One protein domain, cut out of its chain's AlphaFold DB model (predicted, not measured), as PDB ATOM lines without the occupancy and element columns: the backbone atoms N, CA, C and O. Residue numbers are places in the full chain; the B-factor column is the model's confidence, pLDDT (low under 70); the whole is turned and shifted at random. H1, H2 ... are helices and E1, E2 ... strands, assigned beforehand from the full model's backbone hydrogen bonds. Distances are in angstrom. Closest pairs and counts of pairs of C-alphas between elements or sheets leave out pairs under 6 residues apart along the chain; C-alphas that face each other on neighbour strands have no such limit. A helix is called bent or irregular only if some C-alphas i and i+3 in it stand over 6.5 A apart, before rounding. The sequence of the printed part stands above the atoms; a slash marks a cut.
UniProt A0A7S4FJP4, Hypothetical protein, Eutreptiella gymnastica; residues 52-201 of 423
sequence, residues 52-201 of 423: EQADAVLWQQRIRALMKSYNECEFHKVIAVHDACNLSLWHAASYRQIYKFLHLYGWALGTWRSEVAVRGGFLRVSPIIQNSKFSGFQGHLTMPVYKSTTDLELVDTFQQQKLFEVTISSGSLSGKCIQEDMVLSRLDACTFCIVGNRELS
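AT A GLANCE: This is residues 52 to 201 of the 423 residues of the protein "Hypothetical protein" of Eutreptiella gymnastica (UniProt A0A7S4FJP4). A twisted sheet of five strands, curled like part of a barrel, has the helix H2 packed along one face and the longer helix H1 side by side with H2, farther from the sheet. A small two-stranded hairpin, E6 and E7, lies near the last residues of H2, while the loop after E3 and the short helix H3 make one end of the longest axis. The printed part has 150 residues with three named helices and seven named strands, in the order H1 H2 E1 E2 E3 H3 E4 E5 E6 E7; the larger sheet runs E1 E2 E3 E4 E5, antiparallel throughout, and the class is mixed, helices and strands. The whole is compact, with a radius of gyration of the C-alphas of 17.0 A, and spans 57 by 41 by 30 A.

HOW THE PARTS SIT: Start at H1, residues 52 to 72, and look on to H2, residues 95 to 108. They touch, the closest C-alphas being those of Trp 59 and Tyr 95, 5.4 A apart, and run the same way at a shallow tilt of 17 degrees. H2 is irregular, with C-alphas 104 and 107 at 7.6 A, and its line is a rough one. Of the O i to N i+4 pairs, 16 of 17 are within hydrogen-bond range in H1 and 8 of 10 in H2. Next come E1, residues 110 to 113, E2, residues 122 to 130, and E3, residues 133 to 144; they form a meander, each strand the antiparallel neighbour of the one before. Look at N 112 and O 123, 2.8 A, for the hairpin E1 and E2, and at N 128 and O 136, 2.8 A, for the hairpin E2 and E3. E2 bends by 50 degrees at residue 127, and E3 bends by 65 degrees at residue 136. Past H3, residues 154 to 157, too short for an O i to N i+4 pair, E4, residues 158 to 169, is antiparallel to E3, with N 139 and O 164 at 3.0 A. H3 only grazes the sheet, with its residues 154 to 157. The hairpin of E4 and E5, residues 172 to 177, has N 167 and O 174 at 2.8 A. H2 is on this sheet at a height of 9.4 A, over E3 and E4, and runs along the strands, at 9 degrees to E3 on the local plane; H1 is not on it. Last, E6, residues 182 to 186, and E7, residues 192 to 196, form an antiparallel hairpin with N 183 and O 195 at 2.9 A. H2 and E6 are near each other, with 7 pairs of C-alphas within 10 A.

IN THESE COORDINATES: Find C-alpha 52 at (8.653, -35.020, 15.742); from there H1 runs 29.4 A to C-alpha 72. H2 covers 18.8 A from C-alpha 95 to C-alpha 108. E1 spans 10.6 A and E2 23.7 A. E3, 31.4 A long, ends at C-alpha 144, (49.281, -36.013, 36.103). H3 takes 5.2 A, E4 31.7 A and E5 16.5 A. E6 and E7 measure 12.9 A each; the last ends at C-alpha 196, (30.946, -37.610, 47.433).

THE WHOLE: The two C-alphas farthest apart are those of Ala 54 and Thr 150, at 57.5 A. The printed part has no cut. The link from H1 to H2, residues 73 to 94, is long. The mean pLDDT of the printed part is 71.3, and in this predicted model 59 printed residues are under 70: residues 71 to 89, 91 to 93, 144 to 157 and 179 to 201.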
ATOM      1  N   GLU A  52       7.222 -34.725  15.899       83.00
ATOM      2  CA  GLU A  52       8.653 -35.020  15.742       83.00
ATOM      3  C   GLU A  52       9.347 -34.038  14.783       83.00
ATOM      4  O   GLU A  52      10.485 -33.618  15.015       83.00
ATOM      5  N   GLN A  53       8.644 -33.608  13.732       83.06
ATOM      6  CA  GLN A  53       9.167 -32.643  12.774       83.06
ATOM      7  C   GLN A  53       9.245 -31.247  13.401       83.06
ATOM      8  O   GLN A  53      10.245 -30.540  13.231       83.06
ATOM      9  N   ALA A  54       8.230 -30.869  14.181       80.69
ATOM     10  CA  ALA A  54       8.235 -29.629  14.951       80.69
ATOM     11  C   ALA A  54       9.331 -29.617  16.030       80.69
ATOM     12  O   ALA A  54       9.996 -28.595  16.219       80.69
ATOM     13  N   ASP A  55       9.560 -30.749  16.704       83.44
ATOM     14  CA  ASP A  55      10.581 -30.904  17.741       83.44
ATOM     15  C   ASP A  55      11.983 -30.642  17.175       83.44
ATOM     16  O   ASP A  55      12.756 -29.861  17.742       83.44
ATOM     17  N   ALA A  56      12.274 -31.220  16.006       82.44
ATOM     18  CA  ALA A  56      13.523 -31.003  15.289       82.44
ATOM     19  C   ALA A  56      13.709 -29.541  14.865       82.44
ATOM     20  O   ALA A  56      14.773 -28.975  15.092       82.44
ATOM     21  N   VAL A  57      12.699 -28.888  14.287       83.50
ATOM     22  CA  VAL A  57      12.853 -27.497  13.826       83.50
ATOM     23  C   VAL A  57      12.994 -26.535  15.009       83.50
ATOM     24  O   VAL A  57      13.932 -25.734  15.048       83.50
ATOM     25  N   LEU A  58      12.101 -26.629  15.995       86.75
ATOM     26  CA  LEU A  58      12.028 -25.679  17.100       86.75
ATOM     27  C   LEU A  58      13.189 -25.857  18.083       86.75
ATOM     28  O   LEU A  58      13.896 -24.899  18.403       86.75
ATOM     29  N   TRP A  59      13.394 -27.069  18.602       86.94
ATOM     30  CA  TRP A  59      14.332 -27.275  19.706       86.94
ATOM     31  C   TRP A  59      15.773 -27.397  19.235       86.94
ATOM     32  O   TRP A  59      16.664 -26.931  19.942       86.94
ATOM     33  N   GLN A  60      16.036 -27.902  18.026       86.44
ATOM     34  CA  GLN A  60      17.400 -27.923  17.491       86.44
ATOM     35  C   GLN A  60      17.942 -26.502  17.280       86.44
ATOM     36  O   GLN A  60      19.090 -26.227  17.627       86.44
ATOM     37  N   GLN A  61      17.127 -25.569  16.772       84.50
ATOM     38  CA  GLN A  61      17.517 -24.156  16.666       84.50
ATOM     39  C   GLN A  61      17.806 -23.536  18.039       84.50
ATOM     40  O   GLN A  61      18.775 -22.795  18.199       84.50
ATOM     41  N   ARG A  62      17.021 -23.891  19.058       87.31
ATOM     42  CA  ARG A  62      17.237 -23.424  20.436       87.31
ATOM     43  C   ARG A  62      18.498 -23.989  21.056       87.31
ATOM     44  O   ARG A  62      19.194 -23.260  21.751       87.31
ATOM     45  N   ILE A  63      18.798 -25.259  20.804       86.69
ATOM     46  CA  ILE A  63      20.049 -25.870  21.242       86.69
ATOM     47  C   ILE A  63      21.224 -25.177  20.554       86.69
ATOM     48  O   ILE A  63      22.162 -24.796  21.245       86.69
ATOM     49  N   ARG A  64      21.152 -24.903  19.241       84.38
ATOM     50  CA  ARG A  64      22.170 -24.098  18.535       84.38
ATOM     51  C   ARG A  64      22.373 -22.743  19.205       84.38
ATOM     52  O   ARG A  64      23.506 -22.375  19.491       84.38
ATOM     53  N   ALA A  65      21.290 -22.018  19.482       84.00
ATOM     54  CA  ALA A  65      21.356 -20.711  20.129       84.00
ATOM     55  C   ALA A  65      21.935 -20.795  21.554       84.00
ATOM     56  O   ALA A  65      22.769 -19.974  21.926       84.00
ATOM     57  N   LEU A  66      21.545 -21.812  22.328       83.25
ATOM     58  CA  LEU A  66      22.051 -22.049  23.679       83.25
ATOM     59  C   LEU A  66      23.550 -22.384  23.660       83.25
ATOM     60  O   LEU A  66      24.321 -21.753  24.376       83.25
ATOM     61  N   MET A  67      23.984 -23.296  22.790       80.00
ATOM     62  CA  MET A  67      25.398 -23.652  22.625       80.00
ATOM     63  C   MET A  67      26.225 -22.465  22.122       80.00
ATOM     64  O   MET A  67      27.337 -22.249  22.593       80.00
ATOM     65  N   LYS A  68      25.666 -21.643  21.225       81.25
ATOM     66  CA  LYS A  68      26.285 -20.384  20.790       81.25
ATOM     67  C   LYS A  68      26.452 -19.414  21.958       81.25
ATOM     68  O   LYS A  68      27.523 -18.840  22.095       81.25
ATOM     69  N   SER A  69      25.447 -19.285  22.829       78.44
ATOM     70  CA  SER A  69      25.545 -18.438  24.024       78.44
ATOM     71  C   SER A  69      26.590 -18.943  25.021       78.44
ATOM     72  O   SER A  69      27.274 -18.135  25.645       78.44
ATOM     73  N   TYR A  70      26.771 -20.266  25.128       71.19
ATOM     74  CA  TYR A  70      27.879 -20.837  25.886       71.19
ATOM     75  C   TYR A  70      29.210 -20.478  25.224       71.19
ATOM     76  O   TYR A  70      30.037 -19.872  25.883       71.19
ATOM     77  N   ASN A  71      29.383 -20.696  23.920       66.62
ATOM     78  CA  ASN A  71      30.630 -20.354  23.221       66.62
ATOM     79  C   ASN A  71      30.965 -18.849  23.239       66.62
ATOM     80  O   ASN A  71      32.135 -18.485  23.232       66.62
ATOM     81  N   GLU A  72      29.969 -17.961  23.248       66.56
ATOM     82  CA  GLU A  72      30.179 -16.507  23.334       66.56
ATOM     83  C   GLU A  72      30.515 -16.037  24.752       66.56
ATOM     84  O   GLU A  72      31.134 -14.984  24.929       66.56
ATOM     85  N   CYS A  73      30.139 -16.819  25.764       57.78
ATOM     86  CA  CYS A  73      30.503 -16.563  27.142       57.78
ATOM     87  C   CYS A  73      32.020 -16.723  27.287       57.78
ATOM     88  O   CYS A  73      32.548 -17.818  27.113       57.78
ATOM     89  N   GLU A  74      32.719 -15.637  27.634       52.56
ATOM     90  CA  GLU A  74      34.180 -15.607  27.839       52.56
ATOM     91  C   GLU A  74      34.694 -16.771  28.699       52.56
ATOM     92  O   GLU A  74      35.781 -17.290  28.469       52.56
ATOM     93  N   PHE A  75      33.861 -17.236  29.630       50.94
ATOM     94  CA  PHE A  75      34.130 -18.353  30.526       50.94
ATOM     95  C   PHE A  75      34.195 -19.730  29.837       50.94
ATOM     96  O   PHE A  75      34.891 -20.607  30.335       50.94
ATOM     97  N   HIS A  76      33.522 -19.931  28.699       49.06
ATOM     98  CA  HIS A  76      33.537 -21.194  27.940       49.06
ATOM     99  C   HIS A  76      34.303 -21.086  26.605       49.06
ATOM    100  O   HIS A  76      34.441 -22.086  25.900       49.06
ATOM    101  N   LYS A  77      34.830 -19.899  26.253       44.03
ATOM    102  CA  LYS A  77      35.532 -19.643  24.977       44.03
ATOM    103  C   LYS A  77      36.766 -20.520  24.752       44.03
ATOM    104  O   LYS A  77      37.114 -20.779  23.606       44.03
ATOM    105  N   VAL A  78      37.440 -20.967  25.814       43.56
ATOM    106  CA  VAL A  78      38.765 -21.601  25.684       43.56
ATOM    107  C   VAL A  78      38.685 -23.032  25.149       43.56
ATOM    108  O   VAL A  78      39.634 -23.502  24.533       43.56
ATOM    109  N   ILE A  79      37.572 -23.743  25.342       43.97
ATOM    110  CA  ILE A  79      37.421 -25.142  24.900       43.97
ATOM    111  C   ILE A  79      36.013 -25.290  24.332       43.97
ATOM    112  O   ILE A  79      35.188 -26.081  24.792       43.97
ATOM    113  N   ALA A  80      35.714 -24.427  23.357       39.62
ATOM    114  CA  ALA A  80      34.496 -24.527  22.583       39.62
ATOM    115  C   ALA A  80      34.423 -25.939  22.011       39.62
ATOM    116  O   ALA A  80      35.318 -26.428  21.323       39.62
ATOM    117  N   VAL A  81      33.331 -26.575  22.393       49.12
ATOM    118  CA  VAL A  81      32.885 -27.909  22.067       49.12
ATOM    119  C   VAL A  81      32.790 -28.065  20.542       49.12
ATOM    120  O   VAL A  81      31.697 -28.005  19.974       49.12
ATOM    121  N   HIS A  82      33.930 -28.224  19.862       49.62
ATOM    122  CA  HIS A  82      33.988 -28.459  18.417       49.62
ATOM    123  C   HIS A  82      33.069 -29.635  18.042       49.62
ATOM    124  O   HIS A  82      32.316 -29.539  17.071       49.62
ATOM    125  N   ASP A  83      32.973 -30.643  18.916       50.34
ATOM    126  CA  ASP A  83      32.096 -31.805  18.734       50.34
ATOM    127  C   ASP A  83      30.601 -31.541  18.992       50.34
ATOM    128  O   ASP A  83      29.745 -32.132  18.334       50.34
ATOM    129  N   ALA A  84      30.227 -30.638  19.910       52.78
ATOM    130  CA  ALA A  84      28.805 -30.374  20.202       52.78
ATOM    131  C   ALA A  84      28.158 -29.382  19.239       52.78
ATOM    132  O   ALA A  84      26.935 -29.246  19.225       52.78
ATOM    133  N   CYS A  85      28.955 -28.681  18.433       53.72
ATOM    134  CA  CYS A  85      28.422 -27.796  17.404       53.72
ATOM    135  C   CYS A  85      27.811 -28.586  16.236       53.72
ATOM    136  O   CYS A  85      26.934 -28.070  15.538       53.72
ATOM    137  N   ASN A  86      28.205 -29.852  16.047       66.50
ATOM    138  CA  ASN A  86      27.644 -30.713  15.014       66.50
ATOM    139  C   ASN A  86      26.361 -31.411  15.499       66.50
ATOM    140  O   ASN A  86      26.278 -32.631  15.600       66.50
ATOM    141  N   LEU A  87      25.329 -30.614  15.785       68.19
ATOM    142  CA  LEU A  87      24.003 -31.091  16.208       68.19
ATOM    143  C   LEU A  87      23.332 -32.032  15.202       68.19
ATOM    144  O   LEU A  87      22.401 -32.745  15.566       68.19
ATOM    145  N   SER A  88      23.784 -32.047  13.945       66.94
ATOM    146  CA  SER A  88      23.380 -33.050  12.949       66.94
ATOM    147  C   SER A  88      23.743 -34.474  13.370       66.94
ATOM    148  O   SER A  88      23.062 -35.406  12.963       66.94
ATOM    149  N   LEU A  89      24.778 -34.640  14.199       65.69
ATOM    150  CA  LEU A  89      25.202 -35.926  14.748       65.69
ATOM    151  C   LEU A  89      24.430 -36.315  16.013       65.69
ATOM    152  O   LEU A  89      24.788 -37.294  16.651       65.69
ATOM    153  N   TRP A  90      23.433 -35.534  16.440       71.62
ATOM    154  CA  TRP A  90      22.660 -35.798  17.654       71.62
ATOM    155  C   TRP A  90      21.269 -36.318  17.281       71.62
ATOM    156  O   TRP A  90      20.259 -35.635  17.434       71.62
ATOM    157  N   HIS A  91      21.193 -37.554  16.806       67.50
ATOM    158  CA  HIS A  91      19.953 -38.316  16.713       67.50
ATOM    159  C   HIS A  91      19.446 -38.642  18.121       67.50
ATOM    160  O   HIS A  91      19.806 -39.648  18.728       67.50
ATOM    161  N   ALA A  92      18.612 -37.770  18.677       64.00
ATOM    162  CA  ALA A  92      17.929 -38.023  19.937       64.00
ATOM    163  C   ALA A  92      16.507 -38.528  19.718       64.00
ATOM    164  O   ALA A  92      15.907 -38.311  18.673       64.00
ATOM    165  N   ALA A  93      15.949 -39.145  20.762       66.06
ATOM    166  CA  ALA A  93      14.522 -39.448  20.806       66.06
ATOM    167  C   ALA A  93      13.657 -38.171  20.899       66.06
ATOM    168  O   ALA A  93      12.473 -38.226  20.596       66.06
ATOM    169  N   SER A  94      14.230 -37.046  21.357       85.62
ATOM    170  CA  SER A  94      13.605 -35.718  21.325       85.62
ATOM    171  C   SER A  94      14.630 -34.611  21.617       85.62
ATOM    172  O   SER A  94      15.297 -34.620  22.659       85.62
ATOM    173  N   TYR A  95      14.726 -33.613  20.737       87.56
ATOM    174  CA  TYR A  95      15.525 -32.403  20.943       87.56
ATOM    175  C   TYR A  95      15.006 -31.571  22.115       87.56
ATOM    176  O   TYR A  95      15.803 -30.970  22.834       87.56
ATOM    177  N   ARG A  96      13.702 -31.579  22.400       86.62
ATOM    178  CA  ARG A  96      13.153 -30.960  23.615       86.62
ATOM    179  C   ARG A  96      13.741 -31.541  24.895       86.62
ATOM    180  O   ARG A  96      14.011 -30.788  25.833       86.62
ATOM    181  N   GLN A  97      13.942 -32.857  24.963       84.94
ATOM    182  CA  GLN A  97      14.575 -33.486  26.129       84.94
ATOM    183  C   GLN A  97      16.032 -33.039  26.275       84.94
ATOM    184  O   GLN A  97      16.437 -32.656  27.374       84.94
ATOM    185  N   ILE A  98      16.784 -32.994  25.169       86.06
ATOM    186  CA  ILE A  98      18.152 -32.460  25.166       86.06
ATOM    187  C   ILE A  98      18.161 -30.994  25.605       86.06
ATOM    188  O   ILE A  98      18.977 -30.609  26.436       86.06
ATOM    189  N   TYR A  99      17.246 -30.171  25.089       87.88
ATOM    190  CA  TYR A  99      17.168 -28.760  25.447       87.88
ATOM    191  C   TYR A  99      16.925 -28.582  26.946       87.88
ATOM    192  O   TYR A  99      17.646 -27.830  27.593       87.88
ATOM    193  N   LYS A 100      15.948 -29.298  27.522       85.50
ATOM    194  CA  LYS A 100      15.684 -29.261  28.971       85.50
ATOM    195  C   LYS A 100      16.924 -29.649  29.773       85.50
ATOM    196  O   LYS A 100      17.228 -29.004  30.773       85.50
ATOM    197  N   PHE A 101      17.648 -30.664  29.313       84.50
ATOM    198  CA  PHE A 101      18.885 -31.101  29.942       84.50
ATOM    199  C   PHE A 101      20.002 -30.056  29.850       84.50
ATOM    200  O   PHE A 101      20.566 -29.684  30.874       84.50
ATOM    201  N   LEU A 102      20.280 -29.518  28.663       85.06
ATOM    202  CA  LEU A 102      21.276 -28.462  28.452       85.06
ATOM    203  C   LEU A 102      20.915 -27.158  29.159       85.06
ATOM    204  O   LEU A 102      21.795 -26.422  29.592       85.06
ATOM    205  N   HIS A 103      19.632 -26.843  29.279       84.19
ATOM    206  CA  HIS A 103      19.188 -25.686  30.039       84.19
ATOM    207  C   HIS A 103      19.465 -25.880  31.538       84.19
ATOM    208  O   HIS A 103      19.886 -24.947  32.214       84.19
ATOM    209  N   LEU A 104      19.254 -27.094  32.060       82.50
ATOM    210  CA  LEU A 104      19.427 -27.395  33.482       82.50
ATOM    211  C   LEU A 104      20.890 -27.651  33.884       82.50
ATOM    212  O   LEU A 104      21.284 -27.252  34.975       82.50
ATOM    213  N   TYR A 105      21.690 -28.278  33.016       81.50
ATOM    214  CA  TYR A 105      23.064 -28.726  33.305       81.50
ATOM    215  C   TYR A 105      24.103 -28.290  32.275       81.50
ATOM    216  O   TYR A 105      25.284 -28.547  32.471       81.50
ATOM    217  N   GLY A 106      23.713 -27.647  31.175       82.00
ATOM    218  CA  GLY A 106      24.662 -27.243  30.132       82.00
ATOM    219  C   GLY A 106      25.688 -26.224  30.618       82.00
ATOM    220  O   GLY A 106      26.761 -26.149  30.043       82.00
ATOM    221  N   TRP A 107      25.416 -25.531  31.727       81.19
ATOM    222  CA  TRP A 107      26.402 -24.702  32.426       81.19
ATOM    223  C   TRP A 107      27.603 -25.498  32.958       81.19
ATOM    224  O   TRP A 107      28.614 -24.887  33.268       81.19
ATOM    225  N   ALA A 108      27.495 -26.824  33.109       80.81
ATOM    226  CA  ALA A 108      28.584 -27.689  33.559       80.81
ATOM    227  C   ALA A 108      29.472 -28.171  32.400       80.81
ATOM    228  O   ALA A 108      30.526 -28.750  32.650       80.81
ATOM    229  N   LEU A 109      29.053 -27.982  31.145       80.44
ATOM    230  CA  LEU A 109      29.842 -28.374  29.979       80.44
ATOM    231  C   LEU A 109      31.112 -27.536  29.860       80.44
ATOM    232  O   LEU A 109      31.136 -26.359  30.204       80.44
ATOM    233  N   GLY A 110      32.149 -28.141  29.292       80.06
ATOM    234  CA  GLY A 110      33.417 -27.476  29.032       80.06
ATOM    235  C   GLY A 110      34.497 -27.966  29.977       80.06
ATOM    236  O   GLY A 110      34.601 -29.159  30.266       80.06
ATOM    237  N   THR A 111      35.338 -27.049  30.426       79.00
ATOM    238  CA  THR A 111      36.557 -27.397  31.139       79.00
ATOM    239  C   THR A 111      36.680 -26.630  32.430       79.00
ATOM    240  O   THR A 111      36.429 -25.433  32.496       79.00
ATOM    241  N   TRP A 112      37.132 -27.350  33.444       80.31
ATOM    242  CA  TRP A 112      37.149 -26.917  34.819       80.31
ATOM    243  C   TRP A 112      38.508 -27.213  35.422       80.31
ATOM    244  O   TRP A 112      39.142 -28.227  35.118       80.31
ATOM    245  N   ARG A 113      38.940 -26.332  36.315       83.00
ATOM    246  CA  ARG A 113      40.070 -26.601  37.192       83.00
ATOM    247  C   ARG A 113      39.530 -27.043  38.542       83.00
ATOM    248  O   ARG A 113      38.672 -26.376  39.110       83.00
ATOM    249  N   SER A 114      40.047 -28.145  39.062       77.44
ATOM    250  CA  SER A 114      39.734 -28.590  40.417       77.44
ATOM    251  C   SER A 114      40.344 -27.640  41.455       77.44
ATOM    252  O   SER A 114      41.481 -27.202  41.293       77.44
ATOM    253  N   GLU A 115      39.629 -27.345  42.542       74.38
ATOM    254  CA  GLU A 115      40.144 -26.557  43.679       74.38
ATOM    255  C   GLU A 115      40.797 -27.430  44.765       74.38
ATOM    256  O   GLU A 115      40.830 -27.074  45.944       74.38
ATOM    257  N   VAL A 116      41.324 -28.603  44.398       74.38
ATOM    258  CA  VAL A 116      42.040 -29.479  45.337       74.38
ATOM    259  C   VAL A 116      43.370 -28.832  45.739       74.38
ATOM    260  O   VAL A 116      44.414 -29.068  45.128       74.38
ATOM    261  N   ALA A 117      43.308 -28.014  46.794       74.94
ATOM    262  CA  ALA A 117      44.419 -27.324  47.446       74.94
ATOM    263  C   ALA A 117      45.481 -26.825  46.442       74.94
ATOM    264  O   ALA A 117      45.158 -26.254  45.405       74.94
ATOM    265  N   VAL A 118      46.760 -27.055  46.737       79.06
ATOM    266  CA  VAL A 118      47.884 -26.618  45.896       79.06
ATOM    267  C   VAL A 118      48.003 -27.386  44.574       79.06
ATOM    268  O   VAL A 118      48.659 -26.910  43.654       79.06
ATOM    269  N   ARG A 119      47.370 -28.562  44.462       82.44
ATOM    270  CA  ARG A 119      47.572 -29.484  43.335       82.44
ATOM    271  C   ARG A 119      46.699 -29.183  42.135       82.44
ATOM    272  O   ARG A 119      47.131 -29.428  41.015       82.44
ATOM    273  N   GLY A 120      45.491 -28.674  42.351       84.25
ATOM    274  CA  GLY A 120      44.526 -28.461  41.280       84.25
ATOM    275  C   GLY A 120      44.142 -29.755  40.557       84.25
ATOM    276  O   GLY A 120      44.004 -30.812  41.173       84.25
ATOM    277  N   GLY A 121      43.942 -29.659  39.244       77.44
ATOM    278  CA  GLY A 121      43.525 -30.769  38.385       77.44
ATOM    279  C   GLY A 121      42.669 -30.275  37.226       77.44
ATOM    280  O   GLY A 121      42.072 -29.203  37.316       77.44
ATOM    281  N   PHE A 122      42.608 -31.041  36.141       82.12
ATOM    282  CA  PHE A 122      41.883 -30.663  34.932       82.12
ATOM    283  C   PHE A 122      40.660 -31.556  34.752       82.12
ATOM    284  O   PHE A 122      40.800 -32.762  34.611       82.12
ATOM    285  N   LEU A 123      39.458 -30.989  34.751       81.50
ATOM    286  CA  LEU A 123      38.209 -31.719  34.549       81.50
ATOM    287  C   LEU A 123      37.562 -31.268  33.239       81.50
ATOM    288  O   LEU A 123      37.166 -30.113  33.101       81.50
ATOM    289  N   ARG A 124      37.410 -32.184  32.283       83.38
ATOM    290  CA  ARG A 124      36.642 -31.964  31.051       83.38
ATOM    291  C   ARG A 124      35.269 -32.601  31.201       83.38
ATOM    292  O   ARG A 124      35.169 -33.804  31.419       83.38
ATOM    293  N   VAL A 125      34.220 -31.805  31.059       82.44
ATOM    294  CA  VAL A 125      32.834 -32.268  31.007       82.44
ATOM    295  C   VAL A 125      32.359 -32.175  29.564       82.44
ATOM    296  O   VAL A 125      32.206 -31.082  29.016       82.44
ATOM    297  N   SER A 126      32.153 -33.326  28.936       82.56
ATOM    298  CA  SER A 126      31.811 -33.440  27.519       82.56
ATOM    299  C   SER A 126      30.475 -34.154  27.306       82.56
ATOM    300  O   SER A 126      30.035 -34.921  28.170       82.56
ATOM    301  N   PRO A 127      29.796 -33.912  26.169       83.62
ATOM    302  CA  PRO A 127      28.653 -34.716  25.756       83.62
ATOM    303  C   PRO A 127      29.033 -36.180  25.545       83.62
ATOM    304  O   PRO A 127      30.103 -36.493  25.030       83.62
ATOM    305  N   ILE A 128      28.124 -37.077  25.923       84.69
ATOM    306  CA  ILE A 128      28.180 -38.492  25.568       84.69
ATOM    307  C   ILE A 128      27.381 -38.654  24.283       84.69
ATOM    308  O   ILE A 128      26.157 -38.484  24.273       84.69
ATOM    309  N   ILE A 129      28.088 -38.962  23.201       80.94
ATOM    310  CA  ILE A 129      27.507 -39.236  21.891       80.94
ATOM    311  C   ILE A 129      27.898 -40.667  21.530       80.94
ATOM    312  O   ILE A 129      29.073 -40.965  21.358       80.94
ATOM    313  N   GLN A 130      26.919 -41.563  21.443       81.12
ATOM    314  CA  GLN A 130      27.129 -42.959  21.051       81.12
ATOM    315  C   GLN A 130      26.225 -43.274  19.869       81.12
ATOM    316  O   GLN A 130      25.024 -43.036  19.955       81.12
ATOM    317  N   ASN A 131      26.773 -43.801  18.772       81.44
ATOM    318  CA  ASN A 131      26.018 -44.068  17.538       81.44
ATOM    319  C   ASN A 131      25.218 -42.843  17.062       81.44
ATOM    320  O   ASN A 131      24.030 -42.945  16.756       81.44
ATOM    321  N   SER A 132      25.853 -41.666  17.093       77.56
ATOM    322  CA  SER A 132      25.206 -40.386  16.790       77.56
ATOM    323  C   SER A 132      23.984 -40.091  17.665       77.56
ATOM    324  O   SER A 132      23.096 -39.359  17.259       77.56
ATOM    325  N   LYS A 133      23.883 -40.662  18.867       79.44
ATOM    326  CA  LYS A 133      22.815 -40.364  19.822       79.44
ATOM    327  C   LYS A 133      23.392 -39.680  21.040       79.44
ATOM    328  O   LYS A 133      24.239 -40.235  21.736       79.44
ATOM    329  N   PHE A 134      22.886 -38.483  21.312       81.12
ATOM    330  CA  PHE A 134      23.150 -37.796  22.565       81.12
ATOM    331  C   PHE A 134      22.483 -38.572  23.704       81.12
ATOM    332  O   PHE A 134      21.260 -38.742  23.712       81.12
ATOM    333  N   SER A 135      23.281 -39.041  24.657       81.94
ATOM    334  CA  SER A 135      22.786 -39.780  25.819       81.94
ATOM    335  C   SER A 135      23.047 -39.068  27.137       81.94
ATOM    336  O   SER A 135      22.476 -39.494  28.134       81.94
ATOM    337  N   GLY A 136      23.835 -37.988  27.176       82.31
ATOM    338  CA  GLY A 136      24.184 -37.346  28.441       82.31
ATOM    339  C   GLY A 136      25.463 -36.514  28.433       82.31
ATOM    340  O   GLY A 136      25.930 -36.089  27.379       82.31
ATOM    341  N   PHE A 137      26.041 -36.311  29.620       82.69
ATOM    342  CA  PHE A 137      27.373 -35.734  29.839       82.69
ATOM    343  C   PHE A 137      28.250 -36.679  30.650       82.69
ATOM    344  O   PHE A 137      27.756 -37.398  31.513       82.69
ATOM    345  N   GLN A 138      29.558 -36.618  30.444       81.50
ATOM    346  CA  GLN A 138      30.538 -37.286  31.292       81.50
ATOM    347  C   GLN A 138      31.648 -36.323  31.685       81.50
ATOM    348  O   GLN A 138      32.084 -35.505  30.878       81.50
ATOM    349  N   GLY A 139      32.083 -36.426  32.936       79.88
ATOM    350  CA  GLY A 139      33.228 -35.695  33.458       79.88
ATOM    351  C   GLY A 139      34.451 -36.594  33.518       79.88
ATOM    352  O   GLY A 139      34.440 -37.593  34.238       79.88
ATOM    353  N   HIS A 140      35.507 -36.220  32.805       79.12
ATOM    354  CA  HIS A 140      36.819 -36.853  32.875       79.12
ATOM    355  C   HIS A 140      37.794 -35.936  33.592       79.12
ATOM    356  O   HIS A 140      38.053 -34.819  33.144       79.12
ATOM    357  N   LEU A 141      38.327 -36.410  34.711       79.62
ATOM    358  CA  LEU A 141      39.422 -35.762  35.401       79.62
ATOM    359  C   LEU A 141      40.733 -36.274  34.817       79.62
ATOM    360  O   LEU A 141      41.057 -37.452  34.932       79.62
ATOM    361  N   THR A 142      41.486 -35.374  34.210       75.56
ATOM    362  CA  THR A 142      42.869 -35.596  33.822       75.56
ATOM    363  C   THR A 142      43.761 -35.171  34.978       75.56
ATOM    364  O   THR A 142      43.802 -33.994  35.357       75.56
ATOM    365  N   MET A 143      44.487 -36.136  35.534       70.00
ATOM    366  CA  MET A 143      45.506 -35.888  36.548       70.00
ATOM    367  C   MET A 143      46.875 -36.282  36.000       70.00
ATOM    368  O   MET A 143      46.983 -37.303  35.312       70.00
ATOM    369  N   PRO A 144      47.934 -35.522  36.321       66.50
ATOM    370  CA  PRO A 144      49.281 -36.013  36.103       66.50
ATOM    371  C   PRO A 144      49.501 -37.260  36.965       66.50
ATOM    372  O   PRO A 144      49.228 -37.276  38.170       66.50
ATOM    373  N   VAL A 145      50.000 -38.318  36.342       65.69
ATOM    374  CA  VAL A 145      50.528 -39.482  37.035       65.69
ATOM    375  C   VAL A 145      51.897 -39.085  37.558       65.69
ATOM    376  O   VAL A 145      52.853 -38.947  36.799       65.69
ATOM    377  N   TYR A 146      52.003 -38.923  38.874       58.56
ATOM    378  CA  TYR A 146      53.271 -38.698  39.565       58.56
ATOM    379  C   TYR A 146      54.102 -39.990  39.564       58.56
ATOM    380  O   TYR A 146      54.283 -40.641  40.591       58.56
ATOM    381  N   LYS A 147      54.571 -40.405  38.390       57.91
ATOM    382  CA  LYS A 147      55.653 -41.373  38.248       57.91
ATOM    383  C   LYS A 147      56.911 -40.591  37.900       57.91
ATOM    384  O   LYS A 147      56.861 -39.662  37.100       57.91
ATOM    385  N   SER A 148      58.024 -40.976  38.524       50.62
ATOM    386  CA  SER A 148      59.375 -40.560  38.139       50.62
ATOM    387  C   SER A 148      59.624 -41.039  36.710       50.62
ATOM    388  O   SER A 148      60.132 -42.139  36.506       50.62
ATOM    389  N   THR A 149      59.188 -40.256  35.739       51.19
ATOM    390  CA  THR A 149      59.331 -40.544  34.319       51.19
ATOM    391  C   THR A 149      60.509 -39.746  33.786       51.19
ATOM    392  O   THR A 149      60.792 -38.634  34.234       51.19
ATOM    393  N   THR A 150      61.262 -40.356  32.880       58.56
ATOM    394  CA  THR A 150      62.254 -39.641  32.079       58.56
ATOM    395  C   THR A 150      61.515 -38.681  31.135       58.56
ATOM    396  O   THR A 150      60.363 -38.925  30.782       58.56
ATOM    397  N   ASP A 151      62.156 -37.585  30.712       55.12
ATOM    398  CA  ASP A 151      61.527 -36.511  29.910       55.12
ATOM    399  C   ASP A 151      60.821 -36.986  28.617       55.12
ATOM    400  O   ASP A 151      60.026 -36.244  28.044       55.12
ATOM    401  N   LEU A 152      61.102 -38.202  28.133       54.38
ATOM    402  CA  LEU A 152      60.515 -38.765  26.913       54.38
ATOM    403  C   LEU A 152      59.127 -39.395  27.122       54.38
ATOM    404  O   LEU A 152      58.376 -39.505  26.162       54.38
ATOM    405  N   GLU A 153      58.746 -39.750  28.352       62.59
ATOM    406  CA  GLU A 153      57.449 -40.391  28.644       62.59
ATOM    407  C   GLU A 153      56.349 -39.378  29.017       62.59
ATOM    408  O   GLU A 153      55.226 -39.767  29.324       62.59
ATOM    409  N   LEU A 154      56.640 -38.069  28.992       62.09
ATOM    410  CA  LEU A 154      55.742 -37.011  29.484       62.09
ATOM    411  C   LEU A 154      54.353 -37.010  28.826       62.09
ATOM    412  O   LEU A 154      53.382 -36.622  29.477       62.09
ATOM    413  N   VAL A 155      54.226 -37.463  27.578       58.06
ATOM    414  CA  VAL A 155      52.933 -37.523  26.871       58.06
ATOM    415  C   VAL A 155      52.038 -38.646  27.422       58.06
ATOM    416  O   VAL A 155      50.835 -38.443  27.572       58.06
ATOM    417  N   ASP A 156      52.628 -39.755  27.876       61.81
ATOM    418  CA  ASP A 156      51.913 -40.895  28.471       61.81
ATOM    419  C   ASP A 156      51.620 -40.706  29.971       61.81
ATOM    420  O   ASP A 156      51.019 -41.562  30.627       61.81
ATOM    421  N   THR A 157      52.034 -39.574  30.557       64.31
ATOM    422  CA  THR A 157      51.883 -39.330  32.001       64.31
ATOM    423  C   THR A 157      50.495 -38.873  32.430       64.31
ATOM    424  O   THR A 157      50.272 -38.705  33.627       64.31
ATOM    425  N   PHE A 158      49.536 -38.683  31.525       70.12
ATOM    426  CA  PHE A 158      48.184 -38.291  31.922       70.12
ATOM    427  C   PHE A 158      47.255 -39.486  31.975       70.12
ATOM    428  O   PHE A 158      46.945 -40.111  30.965       70.12
ATOM    429  N   GLN A 159      46.743 -39.759  33.172       76.81
ATOM    430  CA  GLN A 159      45.612 -40.655  33.323       76.81
ATOM    431  C   GLN A 159      44.340 -39.826  33.306       76.81
ATOM    432  O   GLN A 159      44.131 -38.943  34.144       76.81
ATOM    433  N   GLN A 160      43.492 -40.123  32.328       80.25
ATOM    434  CA  GLN A 160      42.106 -39.716  32.379       80.25
ATOM    435  C   GLN A 160      41.339 -40.704  33.243       80.25
ATOM    436  O   GLN A 160      41.363 -41.914  33.022       80.25
ATOM    437  N   GLN A 161      40.621 -40.169  34.214       82.38
ATOM    438  CA  GLN A 161      39.689 -40.934  35.007       82.38
ATOM    439  C   GLN A 161      38.295 -40.352  34.841       82.38
ATOM    440  O   GLN A 161      38.040 -39.187  35.150       82.38
ATOM    441  N   LYS A 162      37.362 -41.180  34.375       83.94
ATOM    442  CA  LYS A 162      35.949 -40.814  34.356       83.94
ATOM    443  C   LYS A 162      35.442 -40.729  35.797       83.94
ATOM    444  O   LYS A 162      35.452 -41.722  36.520       83.94
ATOM    445  N   LEU A 163      35.025 -39.536  36.216       80.31
ATOM    446  CA  LEU A 163      34.503 -39.284  37.560       80.31
ATOM    447  C   LEU A 163      33.006 -39.565  37.628       80.31
ATOM    448  O   LEU A 163      32.527 -40.253  38.528       80.31
ATOM    449  N   PHE A 164      32.267 -39.035  36.658       83.56
ATOM    450  CA  PHE A 164      30.816 -39.103  36.643       83.56
ATOM    451  C   PHE A 164      30.262 -39.167  35.228       83.56
ATOM    452  O   PHE A 164      30.911 -38.800  34.247       83.56
ATOM    453  N   GLU A 165      29.016 -39.599  35.157       85.44
ATOM    454  CA  GLU A 165      28.210 -39.659  33.956       85.44
ATOM    455  C   GLU A 165      26.770 -39.295  34.312       85.44
ATOM    456  O   GLU A 165      26.202 -39.824  35.261       85.44
ATOM    457  N   VAL A 166      26.177 -38.372  33.567       83.06
ATOM    458  CA  VAL A 166      24.772 -37.993  33.691       83.06
ATOM    459  C   VAL A 166      24.089 -38.369  32.396       83.06
ATOM    460  O   VAL A 166      24.367 -37.754  31.374       83.06
ATOM    461  N   THR A 167      23.202 -39.354  32.434       84.12
ATOM    462  CA  THR A 167      22.491 -39.870  31.265       84.12
ATOM    463  C   THR A 167      21.019 -39.481  31.251       84.12
ATOM    464  O   THR A 167      20.372 -39.327  32.289       84.12
ATOM    465  N   ILE A 168      20.479 -39.337  30.043       80.69
ATOM    466  CA  ILE A 168      19.061 -39.151  29.762       80.69
ATOM    467  C   ILE A 168      18.506 -40.486  29.268       80.69
ATOM    468  O   ILE A 168      18.893 -40.974  28.205       80.69
ATOM    469  N   SER A 169      17.561 -41.066  30.005       81.00
ATOM    470  CA  SER A 169      16.848 -42.271  29.578       81.00
ATOM    471  C   SER A 169      15.343 -42.100  29.775       81.00
ATOM    472  O   SER A 169      14.871 -41.775  30.863       81.00
ATOM    473  N   SER A 170      14.572 -42.271  28.696       77.94
ATOM    474  CA  SER A 170      13.097 -42.269  28.719       77.94
ATOM    475  C   SER A 170      12.464 -41.062  29.436       77.94
ATOM    476  O   SER A 170      11.472 -41.202  30.147       77.94
ATOM    477  N   GLY A 171      13.045 -39.867  29.278       71.94
ATOM    478  CA  GLY A 171      12.572 -38.638  29.933       71.94
ATOM    479  C   GLY A 171      12.958 -38.491  31.411       71.94
ATOM    480  O   GLY A 171      12.577 -37.503  32.037       71.94
ATOM    481  N   SER A 172      13.725 -39.432  31.960       75.31
ATOM    482  CA  SER A 172      14.339 -39.353  33.284       75.31
ATOM    483  C   SER A 172      15.838 -39.064  33.180       75.31
ATOM    484  O   SER A 172      16.487 -39.405  32.189       75.31
ATOM    485  N   LEU A 173      16.375 -38.407  34.205       76.00
ATOM    486  CA  LEU A 173      17.798 -38.121  34.334       76.00
ATOM    487  C   LEU A 173      18.396 -39.049  35.381       76.00
ATOM    488  O   LEU A 173      17.909 -39.094  36.511       76.00
ATOM    489  N   SER A 174      19.459 -39.755  35.017       79.88
ATOM    490  CA  SER A 174      20.215 -40.604  35.931       79.88
ATOM    491  C   SER A 174      21.665 -40.147  35.983       79.88
ATOM    492  O   SER A 174      22.353 -40.139  34.969       79.88
ATOM    493  N   GLY A 175      22.137 -39.766  37.167       77.12
ATOM    494  CA  GLY A 175      23.558 -39.562  37.435       77.12
ATOM    495  C   GLY A 175      24.180 -40.843  37.980       77.12
ATOM    496  O   GLY A 175      23.665 -41.412  38.939       77.12
ATOM    497  N   LYS A 176      25.285 -41.291  37.388       77.62
ATOM    498  CA  LYS A 176      26.158 -42.338  37.912       77.62
ATOM    499  C   LYS A 176      27.491 -41.705  38.285       77.62
ATOM    500  O   LYS A 176      28.180 -41.154  37.427       77.62
ATOM    501  N   CYS A 177      27.875 -41.813  39.551       71.38
ATOM    502  CA  CYS A 177      29.263 -41.588  39.928       71.38
ATOM    503  C   CYS A 177      30.044 -42.889  39.786       71.38
ATOM    504  O   CYS A 177      29.538 -43.963  40.115       71.38
ATOM    505  N   ILE A 178      31.272 -42.794  39.295       74.75
ATOM    506  CA  ILE A 178      32.161 -43.950  39.176       74.75
ATOM    507  C   ILE A 178      32.985 -44.134  40.460       74.75
ATOM    508  O   ILE A 178      33.389 -45.255  40.757       74.75
ATOM    509  N   GLN A 179      33.168 -43.079  41.265       61.94
ATOM    510  CA  GLN A 179      33.998 -43.088  42.479       61.94
ATOM    511  C   GLN A 179      33.243 -42.709  43.777       61.94
ATOM    512  O   GLN A 179      33.738 -41.900  44.546       61.94
ATOM    513  N   GLU A 180      32.103 -43.348  44.071       55.00
ATOM    514  CA  GLU A 180      31.185 -43.065  45.212       55.00
ATOM    515  C   GLU A 180      30.150 -41.951  44.944       55.00
ATOM    516  O   GLU A 180      30.410 -41.012  44.204       55.00
ATOM    517  N   ASP A 181      28.944 -42.072  45.512       49.94
ATOM    518  CA  ASP A 181      27.757 -41.257  45.191       49.94
ATOM    519  C   ASP A 181      28.032 -39.748  45.152       49.94
ATOM    520  O   ASP A 181      28.449 -39.162  46.141       49.94
ATOM    521  N   MET A 182      27.763 -39.098  44.021       54.78
ATOM    522  CA  MET A 182      28.120 -37.701  43.782       54.78
ATOM    523  C   MET A 182      26.889 -36.804  43.670       54.78
ATOM    524  O   MET A 182      25.942 -37.118  42.949       54.78
ATOM    525  N   VAL A 183      26.941 -35.635  44.310       57.00
ATOM    526  CA  VAL A 183      25.993 -34.537  44.084       57.00
ATOM    527  C   VAL A 183      26.686 -33.439  43.283       57.00
ATOM    528  O   VAL A 183      27.660 -32.864  43.762       57.00
ATOM    529  N   LEU A 184      26.162 -33.144  42.088       61.09
ATOM    530  CA  LEU A 184      26.468 -31.920  41.341       61.09
ATOM    531  C   LEU A 184      25.587 -30.798  41.881       61.09
ATOM    532  O   LEU A 184      24.376 -30.805  41.660       61.09
ATOM    533  N   SER A 185      26.191 -29.835  42.570       63.38
ATOM    534  CA  SER A 185      25.496 -28.614  42.973       63.38
ATOM    535  C   SER A 185      26.164 -27.407  42.342       63.38
ATOM    536  O   SER A 185      27.374 -27.216  42.492       63.38
ATOM    537  N   ARG A 186      25.375 -26.595  41.637       65.69
ATOM    538  CA  ARG A 186      25.826 -25.303  41.125       65.69
ATOM    539  C   ARG A 186      25.956 -24.350  42.307       65.69
ATOM    540  O   ARG A 186      24.962 -24.070  42.970       65.69
ATOM    541  N   LEU A 187      27.166 -23.868  42.570       58.69
ATOM    542  CA  LEU A 187      27.392 -22.866  43.613       58.69
ATOM    543  C   LEU A 187      27.200 -21.457  43.044       58.69
ATOM    544  O   LEU A 187      26.546 -20.625  43.666       58.69
ATOM    545  N   ASP A 188      27.704 -21.218  41.834       67.31
ATOM    546  CA  ASP A 188      27.531 -19.965  41.099       67.31
ATOM    547  C   ASP A 188      27.648 -20.191  39.572       67.31
ATOM    548  O   ASP A 188      27.409 -21.288  39.062       67.31
ATOM    549  N   ALA A 189      27.926 -19.145  38.790       57.16
ATOM    550  CA  ALA A 189      28.081 -19.264  37.340       57.16
ATOM    551  C   ALA A 189      29.362 -19.987  36.887       57.16
ATOM    552  O   ALA A 189      29.417 -20.423  35.740       57.16
ATOM    553  N   CYS A 190      30.355 -20.113  37.764       56.53
ATOM    554  CA  CYS A 190      31.720 -20.547  37.473       56.53
ATOM    555  C   CYS A 190      32.224 -21.648  38.421       56.53
ATOM    556  O   CYS A 190      33.357 -22.097  38.276       56.53
ATOM    557  N   THR A 191      31.392 -22.095  39.362       55.69
ATOM    558  CA  THR A 191      31.757 -23.081  40.375       55.69
ATOM    559  C   THR A 191      30.647 -24.104  40.541       55.69
ATOM    560  O   THR A 191      29.472 -23.767  40.739       55.69
ATOM    561  N   PHE A 192      31.031 -25.376  40.557       64.56
ATOM    562  CA  PHE A 192      30.171 -26.438  41.049       64.56
ATOM    563  C   PHE A 192      30.922 -27.373  41.970       64.56
ATOM    564  O   PHE A 192      32.127 -27.585  41.847       64.56
ATOM    565  N   CYS A 193      30.180 -27.925  42.916       59.22
ATOM    566  CA  CYS A 193      30.708 -28.882  43.861       59.22
ATOM    567  C   CYS A 193      30.364 -30.295  43.401       59.22
ATOM    568  O   CYS A 193      29.235 -30.560  42.983       59.22
ATOM    569  N   ILE A 194      31.353 -31.175  43.509       63.25
ATOM    570  CA  ILE A 194      31.219 -32.624  43.435       63.25
ATOM    571  C   ILE A 194      31.288 -33.120  44.877       63.25
ATOM    572  O   ILE A 194      32.369 -33.196  45.456       63.25
ATOM    573  N   VAL A 195      30.137 -33.399  45.489       58.50
ATOM    574  CA  VAL A 195      30.106 -33.940  46.858       58.50
ATOM    575  C   VAL A 195      29.948 -35.449  46.787       58.50
ATOM    576  O   VAL A 195      28.867 -35.921  46.444       58.50
ATOM    577  N   GLY A 196      31.011 -36.182  47.126       50.44
ATOM    578  CA  GLY A 196      30.946 -37.610  47.433       50.44
ATOM    579  C   GLY A 196      30.153 -37.816  48.722       50.44
ATOM    580  O   GLY A 196      30.423 -37.155  49.726       50.44
ATOM    581  N   ASN A 197      29.141 -38.668  48.712       47.94
ATOM    582  CA  ASN A 197      28.151 -38.696  49.764       47.94
ATOM    583  C   ASN A 197      27.753 -40.120  50.127       47.94
ATOM    584  O   ASN A 197      26.932 -40.734  49.464       47.94
ATOM    585  N   ARG A 198      28.262 -40.613  51.255       42.38
ATOM    586  CA  ARG A 198      27.866 -41.928  51.765       42.38
ATOM    587  C   ARG A 198      26.427 -41.977  52.313       42.38
ATOM    588  O   ARG A 198      25.931 -43.082  52.488       42.38
ATOM    589  N   GLU A 199      25.725 -40.851  52.545       37.28
ATOM    590  CA  GLU A 199      24.366 -40.854  53.141       37.28
ATOM    591  C   GLU A 199      23.508 -39.583  52.858       37.28
ATOM    592  O   GLU A 199      23.319 -38.731  53.727       37.28
ATOM    593  N   LEU A 200      22.883 -39.432  51.678       39.12
ATOM    594  CA  LEU A 200      21.763 -38.474  51.506       39.12
ATOM    595  C   LEU A 200      20.560 -39.203  50.929       39.12
ATOM    596  O   LEU A 200      20.628 -39.818  49.871       39.12
ATOM    597  N   SER A 201      19.430 -39.090  51.624       36.75
ATOM    598  CA  SER A 201      18.158 -39.614  51.145       36.75
ATOM    599  C   SER A 201      17.629 -38.793  49.952       36.75
ATOM    600  O   SER A 201      17.826 -37.571  49.905       36.75
TER     601      SER A 201